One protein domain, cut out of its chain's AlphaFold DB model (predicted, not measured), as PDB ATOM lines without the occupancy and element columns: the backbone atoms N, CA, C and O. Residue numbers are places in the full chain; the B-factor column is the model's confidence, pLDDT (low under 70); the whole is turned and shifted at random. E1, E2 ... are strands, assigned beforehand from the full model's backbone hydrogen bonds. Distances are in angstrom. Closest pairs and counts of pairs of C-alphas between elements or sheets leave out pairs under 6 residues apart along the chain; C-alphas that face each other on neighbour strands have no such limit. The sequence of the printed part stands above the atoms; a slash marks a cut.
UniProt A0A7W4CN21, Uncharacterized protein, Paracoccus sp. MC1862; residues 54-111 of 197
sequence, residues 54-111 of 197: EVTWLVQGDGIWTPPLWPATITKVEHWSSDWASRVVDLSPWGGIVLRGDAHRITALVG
ATOM      1  N   GLU A  54     152.726 218.609 263.018       93.12
ATOM      2  CA  GLU A  54     153.283 218.652 261.674       93.12
ATOM      3  C   GLU A  54     154.449 219.644 261.616       93.12
ATOM      4  O   GLU A  54     154.382 220.764 262.136       93.12
ATOM      5  N   VAL A  55     155.544 219.222 260.993       94.62
ATOM      6  CA  VAL A  55     156.698 220.070 260.716       94.62
ATOM      7  C   VAL A  55     157.068 219.927 259.253       94.62
ATOM      8  O   VAL A  55     157.160 218.818 258.731       94.62
ATOM      9  N   THR A  56     157.310 221.065 258.612       95.62
ATOM     10  CA  THR A  56     157.849 221.136 257.260       95.62
ATOM     11  C   THR A  56     159.239 221.765 257.283       95.62
ATOM     12  O   THR A  56     159.430 222.873 257.789       95.62
ATOM     13  N   TRP A  57     160.219 221.078 256.701       95.62
ATOM     14  CA  TRP A  57     161.567 221.597 256.486       95.62
ATOM     15  C   TRP A  57     161.792 221.908 255.014       95.62
ATOM     16  O   TRP A  57     161.498 221.094 254.144       95.62
ATOM     17  N   LEU A  58     162.362 223.080 254.749       94.94
ATOM     18  CA  LEU A  58     162.922 223.449 253.455       94.94
ATOM     19  C   LEU A  58     164.441 223.295 253.533       94.94
ATOM     20  O   LEU A  58     165.126 224.041 254.247       94.94
ATOM     21  N   VAL A  59     164.954 222.300 252.822       94.62
ATOM     22  CA  VAL A  59     166.371 221.937 252.761       94.62
ATOM     23  C   VAL A  59     166.895 222.294 251.378       94.62
ATOM     24  O   VAL A  59     166.189 222.118 250.392       94.62
ATOM     25  N   GLN A  60     168.108 222.831 251.313       93.19
ATOM     26  CA  GLN A  60     168.760 223.184 250.058       93.19
ATOM     27  C   GLN A  60     170.050 222.377 249.932       93.19
ATOM     28  O   GLN A  60     170.803 222.300 250.906       93.19
ATOM     29  N   GLY A  61     170.285 221.838 248.742       89.56
ATOM     30  CA  GLY A  61     171.453 221.062 248.369       89.56
ATOM     31  C   GLY A  61     171.306 219.556 248.566       89.56
ATOM     32  O   GLY A  61     170.373 219.053 249.200       89.56
ATOM     33  N   ASP A  62     172.308 218.869 248.030       91.56
ATOM     34  CA  ASP A  62     172.446 217.419 248.031       91.56
ATOM     35  C   ASP A  62     173.078 216.913 249.331       91.56
ATOM     36  O   ASP A  62     173.810 217.626 250.022       91.56
ATOM     37  N   GLY A  63     172.864 215.631 249.620       91.25
ATOM     38  CA  GLY A  63     173.577 214.913 250.672       91.25
ATOM     39  C   GLY A  63     172.664 214.100 251.576       91.25
ATOM     40  O   GLY A  63     171.494 213.867 251.281       91.25
ATOM     41  N   ILE A  64     173.220 213.634 252.691       92.50
ATOM     42  CA  ILE A  64     172.455 212.916 253.711       92.50
ATOM     43  C   ILE A  64     171.827 213.947 254.642       92.50
ATOM     44  O   ILE A  64     172.523 214.783 255.220       92.50
ATOM     45  N   TRP A  65     170.512 213.867 254.800       92.56
ATOM     46  CA  TRP A  65     169.764 214.704 255.720       92.56
ATOM     47  C   TRP A  65     169.132 213.871 256.830       92.56
ATOM     48  O   TRP A  65     168.511 212.833 256.586       92.56
ATOM     49  N   THR A  66     169.246 214.384 258.052       92.00
ATOM     50  CA  THR A  66     168.627 213.825 259.254       92.00
ATOM     51  C   THR A  66     167.713 214.885 259.861       92.00
ATOM     52  O   THR A  66     168.110 216.057 259.927       92.00
ATOM     53  N   PRO A  67     166.497 214.521 260.307       92.25
ATOM     54  CA  PRO A  67     165.579 215.479 260.898       92.25
ATOM     55  C   PRO A  67     166.205 216.151 262.128       92.25
ATOM     56  O   PRO A  67     166.683 215.470 263.034       92.25
ATOM     57  N   PRO A  68     166.186 217.495 262.210       92.12
ATOM     58  CA  PRO A  68     166.764 218.222 263.340       92.12
ATOM     59  C   PRO A  68     165.917 218.117 264.617       92.12
ATOM     60  O   PRO A  68     166.346 218.572 265.676       92.12
ATOM     61  N   LEU A  69     164.701 217.572 264.517       93.38
ATOM     62  CA  LEU A  69     163.764 217.390 265.619       93.38
ATOM     63  C   LEU A  69     163.444 215.907 265.790       93.38
ATOM     64  O   LEU A  69     163.403 215.168 264.810       93.38
ATOM     65  N   TRP A  70     163.168 215.501 267.027       91.25
ATOM     66  CA  TRP A  70     162.968 214.095 267.382       91.25
ATOM     67  C   TRP A  70     161.740 213.882 268.283       91.25
ATOM     68  O   TRP A  70     161.373 214.788 269.033       91.25
ATOM     69  N   PRO A  71     161.126 212.690 268.289       91.44
ATOM     70  CA  PRO A  71     161.137 211.720 267.192       91.44
ATOM     71  C   PRO A  71     160.403 212.295 265.981       91.44
ATOM     72  O   PRO A  71     159.429 213.027 266.149       91.44
ATOM     73  N   ALA A  72     160.881 211.996 264.775       92.00
ATOM     74  CA  ALA A  72     160.289 212.480 263.533       92.00
ATOM     75  C   ALA A  72     159.963 211.315 262.597       92.00
ATOM     76  O   ALA A  72     160.845 210.545 262.222       92.00
ATOM     77  N   THR A  73     158.703 211.241 262.179       92.00
ATOM     78  CA  THR A  73     158.220 210.294 261.174       92.00
ATOM     79  C   THR A  73     157.945 211.058 259.890       92.00
ATOM     80  O   THR A  73     156.987 211.830 259.813       92.00
ATOM     81  N   ILE A  74     158.806 210.873 258.889       92.44
ATOM     82  CA  ILE A  74     158.689 211.542 257.590       92.44
ATOM     83  C   ILE A  74     157.461 210.997 256.863       92.44
ATOM     84  O   ILE A  74     157.355 209.796 256.632       92.44
ATOM     85  N   THR A  75     156.536 211.885 256.507       93.25
ATOM     86  CA  THR A  75     155.292 211.540 255.808       93.25
ATOM     87  C   THR A  75     155.371 211.864 254.323       93.25
ATOM     88  O   THR A  75     154.776 211.163 253.508       93.25
ATOM     89  N   LYS A  76     156.114 212.914 253.955       93.81
ATOM     90  CA  LYS A  76     156.235 213.373 252.571       93.81
ATOM     91  C   LYS A  76     157.610 213.974 252.312       93.81
ATOM     92  O   LYS A  76     158.117 214.740 253.129       93.81
ATOM     93  N   VAL A  77     158.180 213.682 251.145       94.69
ATOM     94  CA  VAL A  77     159.348 214.393 250.616       94.69
ATOM     95  C   VAL A  77     159.041 214.875 249.209       94.69
ATOM     96  O   VAL A  77     158.544 214.125 248.373       94.69
ATOM     97  N   GLU A  78     159.334 216.140 248.953       94.38
ATOM     98  CA  GLU A  78     159.143 216.800 247.672       94.38
ATOM     99  C   GLU A  78     160.458 217.437 247.219       94.38
ATOM    100  O   GLU A  78     161.280 217.856 248.038       94.38
ATOM    101  N   HIS A  79     160.663 217.503 245.909       93.25
ATOM    102  CA  HIS A  79     161.815 218.137 245.276       93.25
ATOM    103  C   HIS A  79     161.342 219.257 244.350       93.25
ATOM    104  O   HIS A  79     160.338 219.111 243.652       93.25
ATOM    105  N   TRP A  80     162.075 220.365 244.354       91.06
ATOM    106  CA  TRP A  80     161.814 221.518 243.506       91.06
ATOM    107  C   TRP A  80     162.507 221.366 242.151       91.06
ATOM    108  O   TRP A  80     163.728 221.259 242.087       91.06
ATOM    109  N   SER A  81     161.740 221.400 241.063       85.06
ATOM    110  CA  SER A  81     162.278 221.564 239.705       85.06
ATOM    111  C   SER A  81     161.648 222.787 239.035       85.06
ATOM    112  O   SER A  81     162.258 223.850 238.974       85.06
ATOM    113  N   SER A  82     160.399 222.650 238.602       87.69
ATOM    114  CA  SER A  82     159.516 223.727 238.138       87.69
ATOM    115  C   SER A  82     158.325 223.942 239.076       87.69
ATOM    116  O   SER A  82     157.791 225.044 239.145       87.69
ATOM    117  N   ASP A  83     157.938 222.892 239.803       91.75
ATOM    118  CA  ASP A  83     156.974 222.889 240.902       91.75
ATOM    119  C   ASP A  83     157.419 221.845 241.950       91.75
ATOM    120  O   ASP A  83     158.366 221.081 241.725       91.75
ATOM    121  N   TRP A  84     156.756 221.807 243.104       92.00
ATOM    122  CA  TRP A  84     156.978 220.805 244.142       92.00
ATOM    123  C   TRP A  84     156.430 219.443 243.711       92.00
ATOM    124  O   TRP A  84     155.231 219.179 243.802       92.00
ATOM    125  N   ALA A  85     157.319 218.546 243.287       90.62
ATOM    126  CA  ALA A  85     156.963 217.179 242.923       90.62
ATOM    127  C   ALA A  85     157.296 216.202 244.058       90.62
ATOM    128  O   ALA A  85     158.387 216.255 244.633       90.62
ATOM    129  N   SER A  86     156.371 215.285 244.362       92.56
ATOM    130  CA  SER A  86     156.618 214.196 245.316       92.56
ATOM    131  C   SER A  86     157.780 213.329 244.846       92.56
ATOM    132  O   SER A  86     157.909 213.033 243.655       92.56
ATOM    133  N   ARG A  87     158.623 212.908 245.784       88.12
ATOM    134  CA  ARG A  87     159.824 212.135 245.499       88.12
ATOM    135  C   ARG A  87     159.996 211.000 246.494       88.12
ATOM    136  O   ARG A  87     159.963 211.206 247.703       88.12
ATOM    137  N   VAL A  88     160.277 209.813 245.963       87.56
ATOM    138  CA  VAL A  88     160.774 208.691 246.763       87.56
ATOM    139  C   VAL A  88     162.245 208.948 247.078       87.56
ATOM    140  O   VAL A  88     163.035 209.246 246.179       87.56
ATOM    141  N   VAL A  89     162.593 208.887 248.360       87.31
ATOM    142  CA  VAL A  89     163.959 209.090 248.847       87.31
ATOM    143  C   VAL A  89     164.592 207.772 249.248       87.31
ATOM    144  O   VAL A  89     163.943 206.919 249.852       87.31
ATOM    145  N   ASP A  90     165.876 207.639 248.936       89.62
ATOM    146  CA  ASP A  90     166.674 206.505 249.378       89.62
ATOM    147  C   ASP A  90     167.054 206.696 250.850       89.62
ATOM    148  O   ASP A  90     167.406 207.800 251.283       89.62
ATOM    149  N   LEU A  91     167.006 205.615 251.625       90.06
ATOM    150  CA  LEU A  91     167.528 205.612 252.987       90.06
ATOM    151  C   LEU A  91     169.050 205.482 252.947       90.06
ATOM    152  O   LEU A  91     169.605 204.689 252.186       90.06
ATOM    153  N   SER A  92     169.730 206.252 253.788       88.50
ATOM    154  CA  SER A  92     171.175 206.129 253.960       88.50
ATOM    155  C   SER A  92     171.497 204.961 254.905       88.50
ATOM    156  O   SER A  92     170.838 204.816 255.939       88.50
ATOM    157  N   PRO A  93     172.540 204.155 254.625       86.94
ATOM    158  CA  PRO A  93     172.983 203.091 255.530       86.94
ATOM    159  C   PRO A  93     173.514 203.624 256.873       86.94
ATOM    160  O   PRO A  93     173.584 202.873 257.841       86.94
ATOM    161  N   TRP A  94     173.853 204.916 256.958       82.88
ATOM    162  CA  TRP A  94     174.259 205.598 258.196       82.88
ATOM    163  C   TRP A  94     173.095 206.287 258.925       82.88
ATOM    164  O   TRP A  94     173.320 207.058 259.856       82.88
ATOM    165  N   GLY A  95     171.856 206.033 258.497       83.19
ATOM    166  CA  GLY A  95     170.671 206.750 258.955       83.19
ATOM    167  C   GLY A  95     170.405 208.025 258.149       83.19
ATOM    168  O   GLY A  95     171.282 208.549 257.457       83.19
ATOM    169  N   GLY A  96     169.163 208.503 258.225       88.00
ATOM    170  CA  GLY A  96     168.676 209.648 257.453       88.00
ATOM    171  C   GLY A  96     168.243 209.294 256.027       88.00
ATOM    172  O   GLY A  96     168.196 208.127 255.630       88.00
ATOM    173  N   ILE A  97     167.909 210.328 255.257       92.44
ATOM    174  CA  ILE A  97     167.474 210.219 253.859       92.44
ATOM    175  C   ILE A  97     168.489 210.880 252.930       92.44
ATOM    176  O   ILE A  97     169.109 211.885 253.283       92.44
ATOM    177  N   VAL A  98     168.655 210.320 251.737       93.06
ATOM    178  CA  VAL A  98     169.534 210.872 250.705       93.06
ATOM    179  C   VAL A  98     168.752 211.867 249.852       93.06
ATOM    180  O   VAL A  98     167.799 211.515 249.156       93.06
ATOM    181  N   LEU A  99     169.189 213.118 249.899       92.50
ATOM    182  CA  LEU A  99     168.700 214.223 249.091       92.50
ATOM    183  C   LEU A  99     169.601 214.396 247.864       92.50
ATOM    184  O   LEU A  99     170.826 214.316 247.962       92.50
ATOM    185  N   ARG A 100     168.988 214.597 246.696       89.12
ATOM    186  CA  ARG A 100     169.692 214.910 245.445       89.12
ATOM    187  C   ARG A 100     168.899 215.973 244.700       89.12
ATOM    188  O   ARG A 100     167.711 215.756 244.461       89.12
ATOM    189  N   GLY A 101     169.545 217.029 244.257       86.25
ATOM    190  CA  GLY A 101     168.929 218.209 243.678       86.25
ATOM    191  C   GLY A 101     168.909 219.412 244.625       86.25
ATOM    192  O   GLY A 101     169.238 219.352 245.807       86.25
ATOM    193  N   ASP A 102     168.492 220.546 244.073       87.00
ATOM    194  CA  ASP A 102     168.797 221.839 244.678       87.00
ATOM    195  C   ASP A 102     167.943 222.168 245.898       87.00
ATOM    196  O   ASP A 102     168.451 222.740 246.860       87.00
ATOM    197  N   ALA A 103     166.647 221.854 245.882       92.88
ATOM    198  CA  ALA A 103     165.757 222.185 246.988       92.88
ATOM    199  C   ALA A 103     164.722 221.096 247.262       92.88
ATOM    200  O   ALA A 103     164.111 220.517 246.362       92.88
ATOM    201  N   HIS A 104     164.506 220.856 248.550       93.81
ATOM    202  CA  HIS A 104     163.658 219.804 249.076       93.81
ATOM    203  C   HIS A 104     162.692 220.360 250.116       93.81
ATOM    204  O   HIS A 104     163.076 221.158 250.977       93.81
ATOM    205  N   ARG A 105     161.441 219.900 250.066       94.75
ATOM    206  CA  ARG A 105     160.425 220.155 251.088       94.75
ATOM    207  C   ARG A 105     160.061 218.833 251.745       94.75
ATOM    208  O   ARG A 105     159.610 217.910 251.079       94.75
ATOM    209  N   ILE A 106     160.308 218.729 253.042       95.31
ATOM    210  CA  ILE A 106     160.119 217.499 253.813       95.31
ATOM    211  C   ILE A 106     159.048 217.768 254.855       95.31
ATOM    212  O   ILE A 106     159.231 218.653 255.686       95.31
ATOM    213  N   THR A 107     157.967 216.999 254.830       95.44
ATOM    214  CA  THR A 107     156.902 217.041 255.833       95.44
ATOM    215  C   THR A 107     157.007 215.809 256.722       95.44
ATOM    216  O   THR A 107     157.210 214.691 256.241       95.44
ATOM    217  N   ALA A 108     156.885 216.011 258.029       94.31
ATOM    218  CA  ALA A 108     156.879 214.940 259.011       94.31
ATOM    219  C   ALA A 108     155.928 215.230 260.163       94.31
ATOM    220  O   ALA A 108     155.658 216.384 260.504       94.31
ATOM    221  N   LEU A 109     155.511 214.154 260.820       93.94
ATOM    222  CA  LEU A 109     154.933 214.214 262.151       93.94
ATOM    223  C   LEU A 109     156.067 214.133 263.178       93.94
ATOM    224  O   LEU A 109     156.851 213.184 263.163       93.94
ATOM    225  N   VAL A 110     156.168 215.130 264.056       92.31
ATOM    226  CA  VAL A 110     157.245 215.227 265.049       92.31
ATOM    227  C   VAL A 110     156.687 215.256 266.466       92.31
ATOM    228  O   VAL A 110     155.915 216.148 266.827       92.31
ATOM    229  N   GLY A 111     157.167 214.333 267.293       86.25
ATOM    230  CA  GLY A 111     156.788 214.149 268.689       86.25
ATOM    231  C   GLY A 111     156.064 212.827 268.931       86.25
ATOM    232  O   GLY A 111     155.319 212.364 268.075       86.25
TER     233      GLY A 111
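AT A GLANCE: This is residues 54 to 111 of the 197 residues of an uncharacterized protein of Paracoccus sp. MC1862 (UniProt A0A7W4CN21). A strongly twisted wall of four strands, E1, E6, E3 and E4, has a small two-strand ribbon, E2 and E5, set off from it, and the links from E1 to E2 and from E5 to E6 join wall and ribbon. The loop that follows E4 folds back beside the ribbon, with residues 90 to 91 paired with 97 to 98 of E5. The printed part has 58 residues with six named strands, E1 to E6 in order, and no named helix; both sheets are antiparallel and the class is all strand. It is compact, with a radius of gyration of the C-alphas of 10.7 A and spans of 32 by 25 by 17 A.

HOW THE PARTS SIT: E1, residues 54 to 60, is an edge strand, antiparallel to E6, residues 103 to 110, at 156 degrees, with N 57 and O 106 2.8 A apart. E6 is antiparallel to E3, residues 72 to 80, at 161 degrees, with N 78 and O 105 2.8 A apart. E3 bends by 66 degrees at residue 75. E3 and E4, residues 84 to 86, form a hairpin, with N 79 and O 85 2.9 A apart. E2, residues 63 to 65, is antiparallel to E5, residues 97 to 99, with N 99 and O 63 2.8 A apart. E2 and E6 are apart, while E3 and E5 are near each other.

IN THESE COORDINATES: E1 begins at C-alpha 54 (153.283, 218.652, 261.674) and is 19.9 A long. E3 is 22.0 A long. E6 is 21.1 A long and ends at C-alpha 110 (157.245, 215.227, 265.049).

THE WHOLE: The C-alphas farthest apart, of Ser 82 and Gly 111, are 32.1 A apart. The printed part has no cut, no link is long, and no printed residue is under pLDDT 70.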